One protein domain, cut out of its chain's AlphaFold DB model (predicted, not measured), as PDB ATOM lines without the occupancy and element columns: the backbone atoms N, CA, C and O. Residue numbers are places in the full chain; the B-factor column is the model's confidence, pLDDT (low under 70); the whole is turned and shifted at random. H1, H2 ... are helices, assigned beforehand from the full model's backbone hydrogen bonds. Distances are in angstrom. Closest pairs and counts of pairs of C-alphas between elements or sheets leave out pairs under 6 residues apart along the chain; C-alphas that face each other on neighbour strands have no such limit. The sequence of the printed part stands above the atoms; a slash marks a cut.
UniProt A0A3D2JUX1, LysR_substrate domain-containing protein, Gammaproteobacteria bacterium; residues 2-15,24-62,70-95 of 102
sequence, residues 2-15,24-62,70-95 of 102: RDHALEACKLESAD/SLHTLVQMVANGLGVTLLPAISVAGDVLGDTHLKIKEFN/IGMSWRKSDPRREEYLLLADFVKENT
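AT A GLANCE: This is residues 2 to 15, 24 to 62 and 70 to 95 of the 102 residues of the protein "LysR_substrate domain-containing protein" of Gammaproteobacteria bacterium (UniProt A0A3D2JUX1). Three separate pieces make a loose group: a free arm, residues 2 to 15, with H1; a lobe, residues 24 to 62, of H2, H3 and a loop; and residues 70 to 95, which run out and fold back as H4. No helix touches another. The printed part has 79 residues, with H1, H2, H3 and H4 along the chain and no named strand; the class is all helix, though named helices hold only 34 residues, under half. It is extended, radius of gyration of the C-alphas 18.8 A, spanning 51 by 38 by 25 A.

IN THESE COORDINATES: H1 is residues 2 to 8, from C-alpha 2 at (18.137, -13.010, 40.088). H2 is residues 25 to 33, 12.2 A long; H3 is residues 43 to 47. H4, residues 81 to 93, is 18.6 A long and ends at C-alpha 93 (-17.893, -17.935, 38.722).

HOW THE PARTS SIT: H2 and H3 are only just apart, closest 8.0 A, with a short link. H1 and H4 are apart. Within each helix, every O i to N i+4 pair is within hydrogen-bond range.

THE WHOLE: The printed part has two cuts: between residues 15 and 24, with 8 residues of the chain not printed, the C-alphas of Asp 15 and residue 24 are 24.7 A apart, and between residues 62 and 70, with 7 not printed, C-alphas 62 and 70 are 21.6 A apart. Residues 2 to 8 and 10 to 15 have pLDDT under 70.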
ATOM      1  N   ARG A   2      18.290 -13.282  38.645       59.44
ATOM      2  CA  ARG A   2      18.137 -13.010  40.088       59.44
ATOM      3  C   ARG A   2      18.851 -11.725  40.522       59.44
ATOM      4  O   ARG A   2      18.262 -10.916  41.225       59.44
ATOM      5  N   ASP A   3      20.073 -11.523  40.045       58.00
ATOM      6  CA  ASP A   3      20.914 -10.402  40.489       58.00
ATOM      7  C   ASP A   3      20.341  -9.046  40.054       58.00
ATOM      8  O   ASP A   3      20.252  -8.130  40.862       58.00
ATOM      9  N   HIS A   4      19.795  -8.963  38.834       57.59
ATOM     10  CA  HIS A   4      19.114  -7.756  38.346       57.59
ATOM     11  C   HIS A   4      17.848  -7.421  39.159       57.59
ATOM     12  O   HIS A   4      17.497  -6.253  39.305       57.59
ATOM     13  N   ALA A   5      17.152  -8.434  39.689       65.31
ATOM     14  CA  ALA A   5      15.971  -8.229  40.529       65.31
ATOM     15  C   ALA A   5      16.344  -7.739  41.939       65.31
ATOM     16  O   ALA A   5      15.627  -6.924  42.512       65.31
ATOM     17  N   LEU A   6      17.470  -8.203  42.490       65.75
ATOM     18  CA  LEU A   6      17.973  -7.761  43.796       65.75
ATOM     19  C   LEU A   6      18.471  -6.309  43.752       65.75
ATOM     20  O   LEU A   6      18.188  -5.532  44.663       65.75
ATOM     21  N   GLU A   7      19.136  -5.933  42.660       66.25
ATOM     22  CA  GLU A   7      19.688  -4.592  42.452       66.25
ATOM     23  C   GLU A   7      18.587  -3.525  42.300       66.25
ATOM     24  O   GLU A   7      18.653  -2.460  42.917       66.25
ATOM     25  N   ALA A   8      17.504  -3.842  41.581       66.31
ATOM     26  CA  ALA A   8      16.329  -2.971  41.475       66.31
ATOM     27  C   ALA A   8      15.640  -2.724  42.833       66.31
ATOM     28  O   ALA A   8      15.070  -1.656  43.061       66.31
ATOM     29  N   CYS A   9      15.718  -3.694  43.747       71.19
ATOM     30  CA  CYS A   9      15.109  -3.626  45.073       71.19
ATOM     31  C   CYS A   9      15.994  -2.943  46.133       71.19
ATOM     32  O   CYS A   9      15.539  -2.805  47.267       71.19
ATOM     33  N   LYS A  10      17.226  -2.516  45.797       58.62
ATOM     34  CA  LYS A  10      18.206  -1.923  46.738       58.62
ATOM     35  C   LYS A  10      18.415  -2.751  48.013       58.62
ATOM     36  O   LYS A  10      18.638  -2.203  49.091       58.62
ATOM     37  N   LEU A  11      18.307  -4.070  47.899       58.62
ATOM     38  CA  LEU A  11      18.604  -4.968  49.004       58.62
ATOM     39  C   LEU A  11      20.126  -5.078  49.087       58.62
ATOM     40  O   LEU A  11      20.741  -5.700  48.222       58.62
ATOM     41  N   GLU A  12      20.735  -4.448  50.097       57.97
ATOM     42  CA  GLU A  12      22.105  -4.792  50.483       57.97
ATOM     43  C   GLU A  12      22.144  -6.305  50.682       57.97
ATOM     44  O   GLU A  12      21.195  -6.881  51.224       57.97
ATOM     45  N   SER A  13      23.194  -6.955  50.181       55.09
ATOM     46  CA  SER A  13      23.425  -8.379  50.387       55.09
ATOM     47  C   SER A  13      23.655  -8.611  51.876       55.09
ATOM     48  O   SER A  13      24.793  -8.718  52.328       55.09
ATOM     49  N   ALA A  14      22.565  -8.630  52.641       51.31
ATOM     50  CA  ALA A  14      22.526  -9.193  53.964       51.31
ATOM     51  C   ALA A  14      23.143 -10.577  53.814       51.31
ATOM     52  O   ALA A  14      22.764 -11.325  52.900       51.31
ATOM     53  N   ASP A  15      24.162 -10.816  54.637       49.00
ATOM     54  CA  ASP A  15      24.851 -12.087  54.797       49.00
ATOM     55  C   ASP A  15      23.863 -13.202  54.492       49.00
ATOM     56  O   ASP A  15      22.799 -13.278  55.110       49.00
ATOM     57  N   SER A  24       7.773 -26.753  47.104       91.50
ATOM     58  CA  SER A  24       6.374 -26.814  47.528       91.50
ATOM     59  C   SER A  24       6.120 -25.868  48.698       91.50
ATOM     60  O   SER A  24       6.945 -25.763  49.610       91.50
ATOM     61  N   LEU A  25       4.948 -25.226  48.703       94.88
ATOM     62  CA  LEU A  25       4.501 -24.379  49.813       94.88
ATOM     63  C   LEU A  25       4.401 -25.163  51.126       94.88
ATOM     64  O   LEU A  25       4.819 -24.655  52.159       94.88
ATOM     65  N   HIS A  26       3.932 -26.413  51.083       94.38
ATOM     66  CA  HIS A  26       3.852 -27.261  52.276       94.38
ATOM     67  C   HIS A  26       5.239 -27.505  52.876       94.38
ATOM     68  O   HIS A  26       5.419 -27.429  54.086       94.38
ATOM     69  N   THR A  27       6.245 -27.743  52.031       93.62
ATOM     70  CA  THR A  27       7.627 -27.895  52.492       93.62
ATOM     71  C   THR A  27       8.133 -26.601  53.124       93.62
ATOM     72  O   THR A  27       8.694 -26.657  54.211       93.62
ATOM     73  N   LEU A  28       7.878 -25.439  52.511       94.81
ATOM     74  CA  LEU A  28       8.252 -24.142  53.089       94.81
ATOM     75  C   LEU A  28       7.594 -23.903  54.456       94.81
ATOM     76  O   LEU A  28       8.272 -23.480  55.389       94.81
ATOM     77  N   VAL A  29       6.304 -24.224  54.599       95.81
ATOM     78  CA  VAL A  29       5.585 -24.148  55.880       95.81
ATOM     79  C   VAL A  29       6.251 -25.030  56.930       95.81
ATOM     80  O   VAL A  29       6.532 -24.560  58.030       95.81
ATOM     81  N   GLN A  30       6.571 -26.282  56.593       94.88
ATOM     82  CA  GLN A  30       7.235 -27.191  57.529       94.88
ATOM     83  C   GLN A  30       8.637 -26.711  57.911       94.88
ATOM     84  O   GLN A  30       9.027 -26.812  59.070       94.88
ATOM     85  N   MET A  31       9.393 -26.140  56.974       94.12
ATOM     86  CA  MET A  31      10.711 -25.571  57.260       94.12
ATOM     87  C   MET A  31      10.612 -24.426  58.273       94.12
ATOM     88  O   MET A  31      11.307 -24.446  59.288       94.12
ATOM     89  N   VAL A  32       9.692 -23.484  58.056       94.69
ATOM     90  CA  VAL A  32       9.450 -22.367  58.982       94.69
ATOM     91  C   VAL A  32       8.941 -22.871  60.338       94.69
ATOM     92  O   VAL A  32       9.413 -22.414  61.377       94.69
ATOM     93  N   ALA A  33       8.052 -23.869  60.355       95.56
ATOM     94  CA  ALA A  33       7.572 -24.505  61.587       95.56
ATOM     95  C   ALA A  33       8.695 -25.172  62.401       95.56
ATOM     96  O   ALA A  33       8.603 -25.237  63.623       95.56
ATOM     97  N   ASN A  34       9.771 -25.606  61.739       94.00
ATOM     98  CA  ASN A  34      10.970 -26.168  62.366       94.00
ATOM     99  C   ASN A  34      12.080 -25.125  62.610       94.00
ATOM    100  O   ASN A  34      13.226 -25.485  62.869       94.00
ATOM    101  N   GLY A  35      11.755 -23.831  62.546       91.62
ATOM    102  CA  GLY A  35      12.671 -22.746  62.898       91.62
ATOM    103  C   GLY A  35      13.543 -22.233  61.753       91.62
ATOM    104  O   GLY A  35      14.431 -21.416  61.993       91.62
ATOM    105  N   LEU A  36      13.299 -22.655  60.508       90.31
ATOM    106  CA  LEU A  36      14.012 -22.130  59.341       90.31
ATOM    107  C   LEU A  36      13.361 -20.834  58.843       90.31
ATOM    108  O   LEU A  36      12.643 -20.812  57.843       90.31
ATOM    109  N   GLY A  37      13.646 -19.742  59.556       89.38
ATOM    110  CA  GLY A  37      13.357 -18.374  59.127       89.38
ATOM    111  C   GLY A  37      11.867 -18.047  59.005       89.38
ATOM    112  O   GLY A  37      11.056 -18.432  59.842       89.38
ATOM    113  N   VAL A  38      11.520 -17.280  57.970       92.44
ATOM    114  CA  VAL A  38      10.150 -16.873  57.619       92.44
ATOM    115  C   VAL A  38       9.944 -17.013  56.112       92.44
ATOM    116  O   VAL A  38      10.905 -17.038  55.346       92.44
ATOM    117  N   THR A  39       8.690 -17.083  55.664       92.50
ATOM    118  CA  THR A  39       8.364 -17.205  54.237       92.50
ATOM    119  C   THR A  39       7.156 -16.355  53.849       92.50
ATOM    120  O   THR A  39       6.417 -15.878  54.711       92.50
ATOM    121  N   LEU A  40       6.957 -16.169  52.543       92.56
ATOM    122  CA  LEU A  40       5.781 -15.517  51.974       92.56
ATOM    123  C   LEU A  40       4.831 -16.573  51.413       92.56
ATOM    124  O   LEU A  40       5.236 -17.419  50.616       92.56
ATOM    125  N   LEU A  41       3.558 -16.493  51.797       93.00
ATOM    126  CA  LEU A  41       2.517 -17.407  51.333       93.00
ATOM    127  C   LEU A  41       1.484 -16.661  50.478       93.00
ATOM    128  O   LEU A  41       1.030 -15.585  50.870       93.00
ATOM    129  N   PRO A  42       1.064 -17.217  49.327       91.38
ATOM    130  CA  PRO A  42      -0.105 -16.723  48.609       91.38
ATOM    131  C   PRO A  42      -1.366 -16.806  49.476       91.38
ATOM    132  O   PRO A  42      -1.621 -17.850  50.079       91.38
ATOM    133  N   ALA A  43      -2.211 -15.775  49.450       89.81
ATOM    134  CA  ALA A  43      -3.466 -15.750  50.209       89.81
ATOM    135  C   ALA A  43      -4.351 -16.988  49.956       89.81
ATOM    136  O   ALA A  43      -4.885 -17.567  50.896       89.81
ATOM    137  N   ILE A  44      -4.423 -17.465  48.704       88.94
ATOM    138  CA  ILE A  44      -5.193 -18.668  48.345       88.94
ATOM    139  C   ILE A  44      -4.700 -19.937  49.057       88.94
ATOM    140  O   ILE A  44      -5.498 -20.807  49.379       88.94
ATOM    141  N   SER A  45      -3.398 -20.040  49.342       92.62
ATOM    142  CA  SER A  45      -2.862 -21.186  50.089       92.62
ATOM    143  C   SER A  45      -3.214 -21.117  51.572       92.62
ATOM    144  O   SER A  45      -3.514 -22.144  52.166       92.62
ATOM    145  N   VAL A  46      -3.263 -19.916  52.155       93.00
ATOM    146  CA  VAL A  46      -3.720 -19.730  53.540       93.00
ATOM    147  C   VAL A  46      -5.206 -20.075  53.656       93.00
ATOM    148  O   VAL A  46      -5.588 -20.815  54.556       93.00
ATOM    149  N   ALA A  47      -6.030 -19.621  52.706       90.19
ATOM    150  CA  ALA A  47      -7.447 -19.981  52.636       90.19
ATOM    151  C   ALA A  47      -7.679 -21.492  52.426       90.19
ATOM    152  O   ALA A  47      -8.695 -22.022  52.861       90.19
ATOM    153  N   GLY A  48      -6.737 -22.175  51.768       91.00
ATOM    154  CA  GLY A  48      -6.734 -23.624  51.558       91.00
ATOM    155  C   GLY A  48      -6.054 -24.437  52.664       91.00
ATOM    156  O   GLY A  48      -5.682 -25.575  52.401       91.00
ATOM    157  N   ASP A  49      -5.855 -23.861  53.852       94.06
ATOM    158  CA  ASP A  49      -5.280 -24.528  55.029       94.06
ATOM    159  C   ASP A  49      -3.853 -25.086  54.833       94.06
ATOM    160  O   ASP A  49      -3.478 -26.135  55.349       94.06
ATOM    161  N   VAL A  50      -2.996 -24.359  54.103       95.56
ATOM    162  CA  VAL A  50      -1.588 -24.769  53.897       95.56
ATOM    163  C   VAL A  50      -0.784 -24.873  55.203       95.56
ATOM    164  O   VAL A  50       0.290 -25.478  55.214       95.56
ATOM    165  N   LEU A  51      -1.267 -24.265  56.292       96.19
ATOM    166  CA  LEU A  51      -0.627 -24.339  57.603       96.19
ATOM    167  C   LEU A  51      -0.895 -25.661  58.326       96.19
ATOM    168  O   LEU A  51      -0.047 -26.050  59.134       96.19
ATOM    169  N   GLY A  52      -2.017 -26.334  58.047       94.75
ATOM    170  CA  GLY A  52      -2.460 -27.518  58.781       94.75
ATOM    171  C   GLY A  52      -2.328 -27.334  60.297       94.75
ATOM    172  O   GLY A  52      -2.657 -26.285  60.845       94.75
ATOM    173  N   ASP A  53      -1.732 -28.320  60.970       95.19
ATOM    174  CA  ASP A  53      -1.553 -28.320  62.432       95.19
ATOM    175  C   ASP A  53      -0.336 -27.514  62.932       95.19
ATOM    176  O   ASP A  53       0.096 -27.650  64.083       95.19
ATOM    177  N   THR A  54       0.292 -26.695  62.083       95.69
ATOM    178  CA  THR A  54       1.431 -25.881  62.526       95.69
ATOM    179  C   THR A  54       0.976 -24.712  63.403       95.69
ATOM    180  O   THR A  54      -0.078 -24.120  63.209       95.69
ATOM    181  N   HIS A  55       1.818 -24.311  64.356       94.38
ATOM    182  CA  HIS A  55       1.545 -23.177  65.252       94.38
ATOM    183  C   HIS A  55       2.065 -21.842  64.689       94.38
ATOM    184  O   HIS A  55       2.402 -20.919  65.438       94.38
ATOM    185  N   LEU A  56       2.200 -21.751  63.364       96.50
ATOM    186  CA  LEU A  56       2.717 -20.563  62.701       96.50
ATOM    187  C   LEU A  56       1.691 -19.432  62.729       96.50
ATOM    188  O   LEU A  56       0.489 -19.643  62.600       96.50
ATOM    189  N   LYS A  57       2.183 -18.201  62.871       95.62
ATOM    190  CA  LYS A  57       1.349 -16.999  62.803       95.62
ATOM    191  C   LYS A  57       1.430 -16.389  61.411       95.62
ATOM    192  O   LYS A  57       2.526 -16.162  60.903       95.62
ATOM    193  N   ILE A  58       0.276 -16.063  60.836       95.12
ATOM    194  CA  ILE A  58       0.188 -15.269  59.607       95.12
ATOM    195  C   ILE A  58       0.212 -13.786  59.959       95.12
ATOM    196  O   ILE A  58      -0.435 -13.343  60.910       95.12
ATOM    197  N   LYS A  59       0.954 -13.017  59.164       94.00
ATOM    198  CA  LYS A  59       0.933 -11.558  59.188       94.00
ATOM    199  C   LYS A  59       0.651 -11.051  57.781       94.00
ATOM    200  O   LYS A  59       1.413 -11.338  56.862       94.00
ATOM    201  N   GLU A  60      -0.436 -10.307  57.634       91.12
ATOM    202  CA  GLU A  60      -0.810  -9.697  56.360       91.12
ATOM    203  C   GLU A  60       0.058  -8.472  56.049       91.12
ATOM    204  O   GLU A  60       0.630  -7.832  56.940       91.12
ATOM    205  N   PHE A  61       0.170  -8.151  54.762       88.50
ATOM    206  CA  PHE A  61       0.804  -6.917  54.323       88.50
ATOM    207  C   PHE A  61      -0.151  -5.740  54.519       88.50
ATOM    208  O   PHE A  61      -1.296  -5.790  54.092       88.50
ATOM    209  N   ASN A  62       0.359  -4.630  55.052       86.56
ATOM    210  CA  ASN A  62      -0.402  -3.378  55.151       86.56
ATOM    211  C   ASN A  62      -0.497  -2.616  53.807       86.56
ATOM    212  O   ASN A  62      -0.986  -1.493  53.776       86.56
ATOM    213  N   ILE A  70      -3.301 -14.712  38.364       85.38
ATOM    214  CA  ILE A  70      -3.433 -16.122  37.993       85.38
ATOM    215  C   ILE A  70      -4.210 -16.160  36.682       85.38
ATOM    216  O   ILE A  70      -5.314 -15.629  36.599       85.38
ATOM    217  N   GLY A  71      -3.620 -16.783  35.665       88.50
ATOM    218  CA  GLY A  71      -4.210 -16.899  34.337       88.50
ATOM    219  C   GLY A  71      -4.259 -18.343  33.859       88.50
ATOM    220  O   GLY A  71      -3.472 -19.188  34.290       88.50
ATOM    221  N   MET A  72      -5.176 -18.609  32.934       90.19
ATOM    222  CA  MET A  72      -5.244 -19.863  32.190       90.19
ATOM    223  C   MET A  72      -4.628 -19.673  30.805       90.19
ATOM    224  O   MET A  72      -4.823 -18.640  30.169       90.19
ATOM    225  N   SER A  73      -3.887 -20.673  30.334       92.81
ATOM    226  CA  SER A  73      -3.248 -20.648  29.020       92.81
ATOM    227  C   SER A  73      -3.363 -22.005  28.339       92.81
ATOM    228  O   SER A  73      -3.276 -23.050  28.986       92.81
ATOM    229  N   TRP A  74      -3.559 -21.981  27.026       94.75
ATOM    230  CA  TRP A  74      -3.651 -23.155  26.166       94.75
ATOM    231  C   TRP A  74      -2.977 -22.875  24.823       94.75
ATOM    232  O   TRP A  74      -2.728 -21.727  24.443       94.75
ATOM    233  N   ARG A  75      -2.657 -23.934  24.072       95.81
ATOM    234  CA  ARG A  75      -2.096 -23.769  22.725       95.81
ATOM    235  C   ARG A  75      -3.190 -23.265  21.792       95.81
ATOM    236  O   ARG A  75      -4.265 -23.851  21.734       95.81
ATOM    237  N   LYS A  76      -2.880 -22.252  20.982       94.31
ATOM    238  CA  LYS A  76      -3.806 -21.711  19.971       94.31
ATOM    239  C   LYS A  76      -4.338 -22.775  18.999       94.31
ATOM    240  O   LYS A  76      -5.439 -22.628  18.486       94.31
ATOM    241  N   SER A  77      -3.549 -23.813  18.730       96.50
ATOM    242  CA  SER A  77      -3.888 -24.907  17.816       96.50
ATOM    243  C   SER A  77      -4.653 -26.062  18.470       96.50
ATOM    244  O   SER A  77      -4.951 -27.030  17.778       96.50
ATOM    245  N   ASP A  78      -4.889 -26.033  19.785       97.00
ATOM    246  CA  ASP A  78      -5.620 -27.117  20.447       97.00
ATOM    247  C   ASP A  78      -7.104 -27.055  20.037       97.00
ATOM    248  O   ASP A  78      -7.711 -25.984  20.146       97.00
ATOM    249  N   PRO A  79      -7.699 -28.159  19.550       97.12
ATOM    250  CA  PRO A  79      -9.084 -28.159  19.090       97.12
ATOM    251  C   PRO A  79     -10.101 -27.960  20.223       97.12
ATOM    252  O   PRO A  79     -11.245 -27.625  19.935       97.12
ATOM    253  N   ARG A  80      -9.703 -28.116  21.495       97.69
ATOM    254  CA  ARG A  80     -10.596 -28.034  22.667       97.69
ATOM    255  C   ARG A  80     -10.771 -26.617  23.219       97.69
ATOM    256  O   ARG A  80     -10.843 -26.392  24.428       97.69
ATOM    257  N   ARG A  81     -10.729 -25.617  22.335       95.62
ATOM    258  CA  ARG A  81     -10.802 -24.204  22.729       95.62
ATOM    259  C   ARG A  81     -12.057 -23.916  23.552       95.62
ATOM    260  O   ARG A  81     -11.971 -23.197  24.544       95.62
ATOM    261  N   GLU A  82     -13.191 -24.463  23.137       96.44
ATOM    262  CA  GLU A  82     -14.482 -24.193  23.771       96.44
ATOM    263  C   GLU A  82     -14.560 -24.805  25.177       96.44
ATOM    264  O   GLU A  82     -15.077 -24.178  26.096       96.44
ATOM    265  N   GLU A  83     -13.943 -25.963  25.402       97.62
ATOM    266  CA  GLU A  83     -13.841 -26.596  26.717       97.62
ATOM    267  C   GLU A  83     -12.935 -25.801  27.666       97.62
ATOM    268  O   GLU A  83     -13.240 -25.680  28.853       97.62
ATOM    269  N   TYR A  84     -11.839 -25.221  27.162       96.56
ATOM    270  CA  TYR A  84     -10.998 -24.333  27.970       96.56
ATOM    271  C   TYR A  84     -11.729 -23.058  28.380       96.56
ATOM    272  O   TYR A  84     -11.551 -22.604  29.510       96.56
ATOM    273  N   LEU A  85     -12.551 -22.494  27.491       94.12
ATOM    274  CA  LEU A  85     -13.383 -21.338  27.816       94.12
ATOM    275  C   LEU A  85     -14.452 -21.691  28.846       94.12
ATOM    276  O   LEU A  85     -14.587 -20.972  29.830       94.12
ATOM    277  N   LEU A  86     -15.121 -22.835  28.686       96.69
ATOM    278  CA  LEU A  86     -16.090 -23.322  29.664       96.69
ATOM    279  C   LEU A  86     -15.454 -23.493  31.052       96.69
ATOM    280  O   LEU A  86     -16.025 -23.067  32.054       96.69
ATOM    281  N   LEU A  87     -14.251 -24.074  31.121       95.06
ATOM    282  CA  LEU A  87     -13.511 -24.190  32.377       95.06
ATOM    283  C   LEU A  87     -13.125 -22.814  32.938       95.06
ATOM    284  O   LEU A  87     -13.218 -22.602  34.145       95.06
ATOM    285  N   ALA A  88     -12.691 -21.883  32.088       92.62
ATOM    286  CA  ALA A  88     -12.334 -20.538  32.520       92.62
ATOM    287  C   ALA A  88     -13.537 -19.797  33.114       92.62
ATOM    288  O   ALA A  88     -13.390 -19.126  34.134       92.62
ATOM    289  N   ASP A  89     -14.716 -19.940  32.517       92.31
ATOM    290  CA  ASP A  89     -15.938 -19.324  33.024       92.31
ATOM    291  C   ASP A  89     -16.389 -19.978  34.332       92.31
ATOM    292  O   ASP A  89     -16.636 -19.265  35.306       92.31
ATOM    293  N   PHE A  90     -16.320 -21.310  34.431       94.38
ATOM    294  CA  PHE A  90     -16.538 -22.011  35.698       94.38
ATOM    295  C   PHE A  90     -15.607 -21.500  36.810       94.38
ATOM    296  O   PHE A  90     -16.054 -21.220  37.922       94.38
ATOM    297  N   VAL A  91     -14.310 -21.341  36.528       91.50
ATOM    298  CA  VAL A  91     -13.340 -20.834  37.511       91.50
ATOM    299  C   VAL A  91     -13.662 -19.394  37.920       91.50
ATOM    300  O   VAL A  91     -13.609 -19.089  39.110       91.50
ATOM    301  N   LYS A  92     -14.028 -18.511  36.980       87.25
ATOM    302  CA  LYS A  92     -14.418 -17.121  37.289       87.25
ATOM    303  C   LYS A  92     -15.646 -17.061  38.197       87.25
ATOM    304  O   LYS A  92     -15.648 -16.289  39.149       87.25
ATOM    305  N   GLU A  93     -16.659 -17.879  37.927       90.56
ATOM    306  CA  GLU A  93     -17.893 -17.935  38.722       90.56
ATOM    307  C   GLU A  93     -17.654 -18.457  40.146       90.56
ATOM    308  O   GLU A  93     -18.353 -18.062  41.078       90.56
ATOM    309  N   ASN A  94     -16.640 -19.308  40.329       90.31
ATOM    310  CA  ASN A  94     -16.372 -20.010  41.585       90.31
ATOM    311  C   ASN A  94     -15.119 -19.513  42.328       90.31
ATOM    312  O   ASN A  94     -14.686 -20.158  43.282       90.31
ATOM    313  N   THR A  95     -14.543 -18.370  41.939       83.31
ATOM    314  CA  THR A  95     -13.388 -17.772  42.636       83.31
ATOM    315  C   THR A  95     -13.736 -16.379  43.179       83.31
ATOM    316  O   THR A  95     -13.439 -15.369  42.534       83.31
TER     317      THR A  95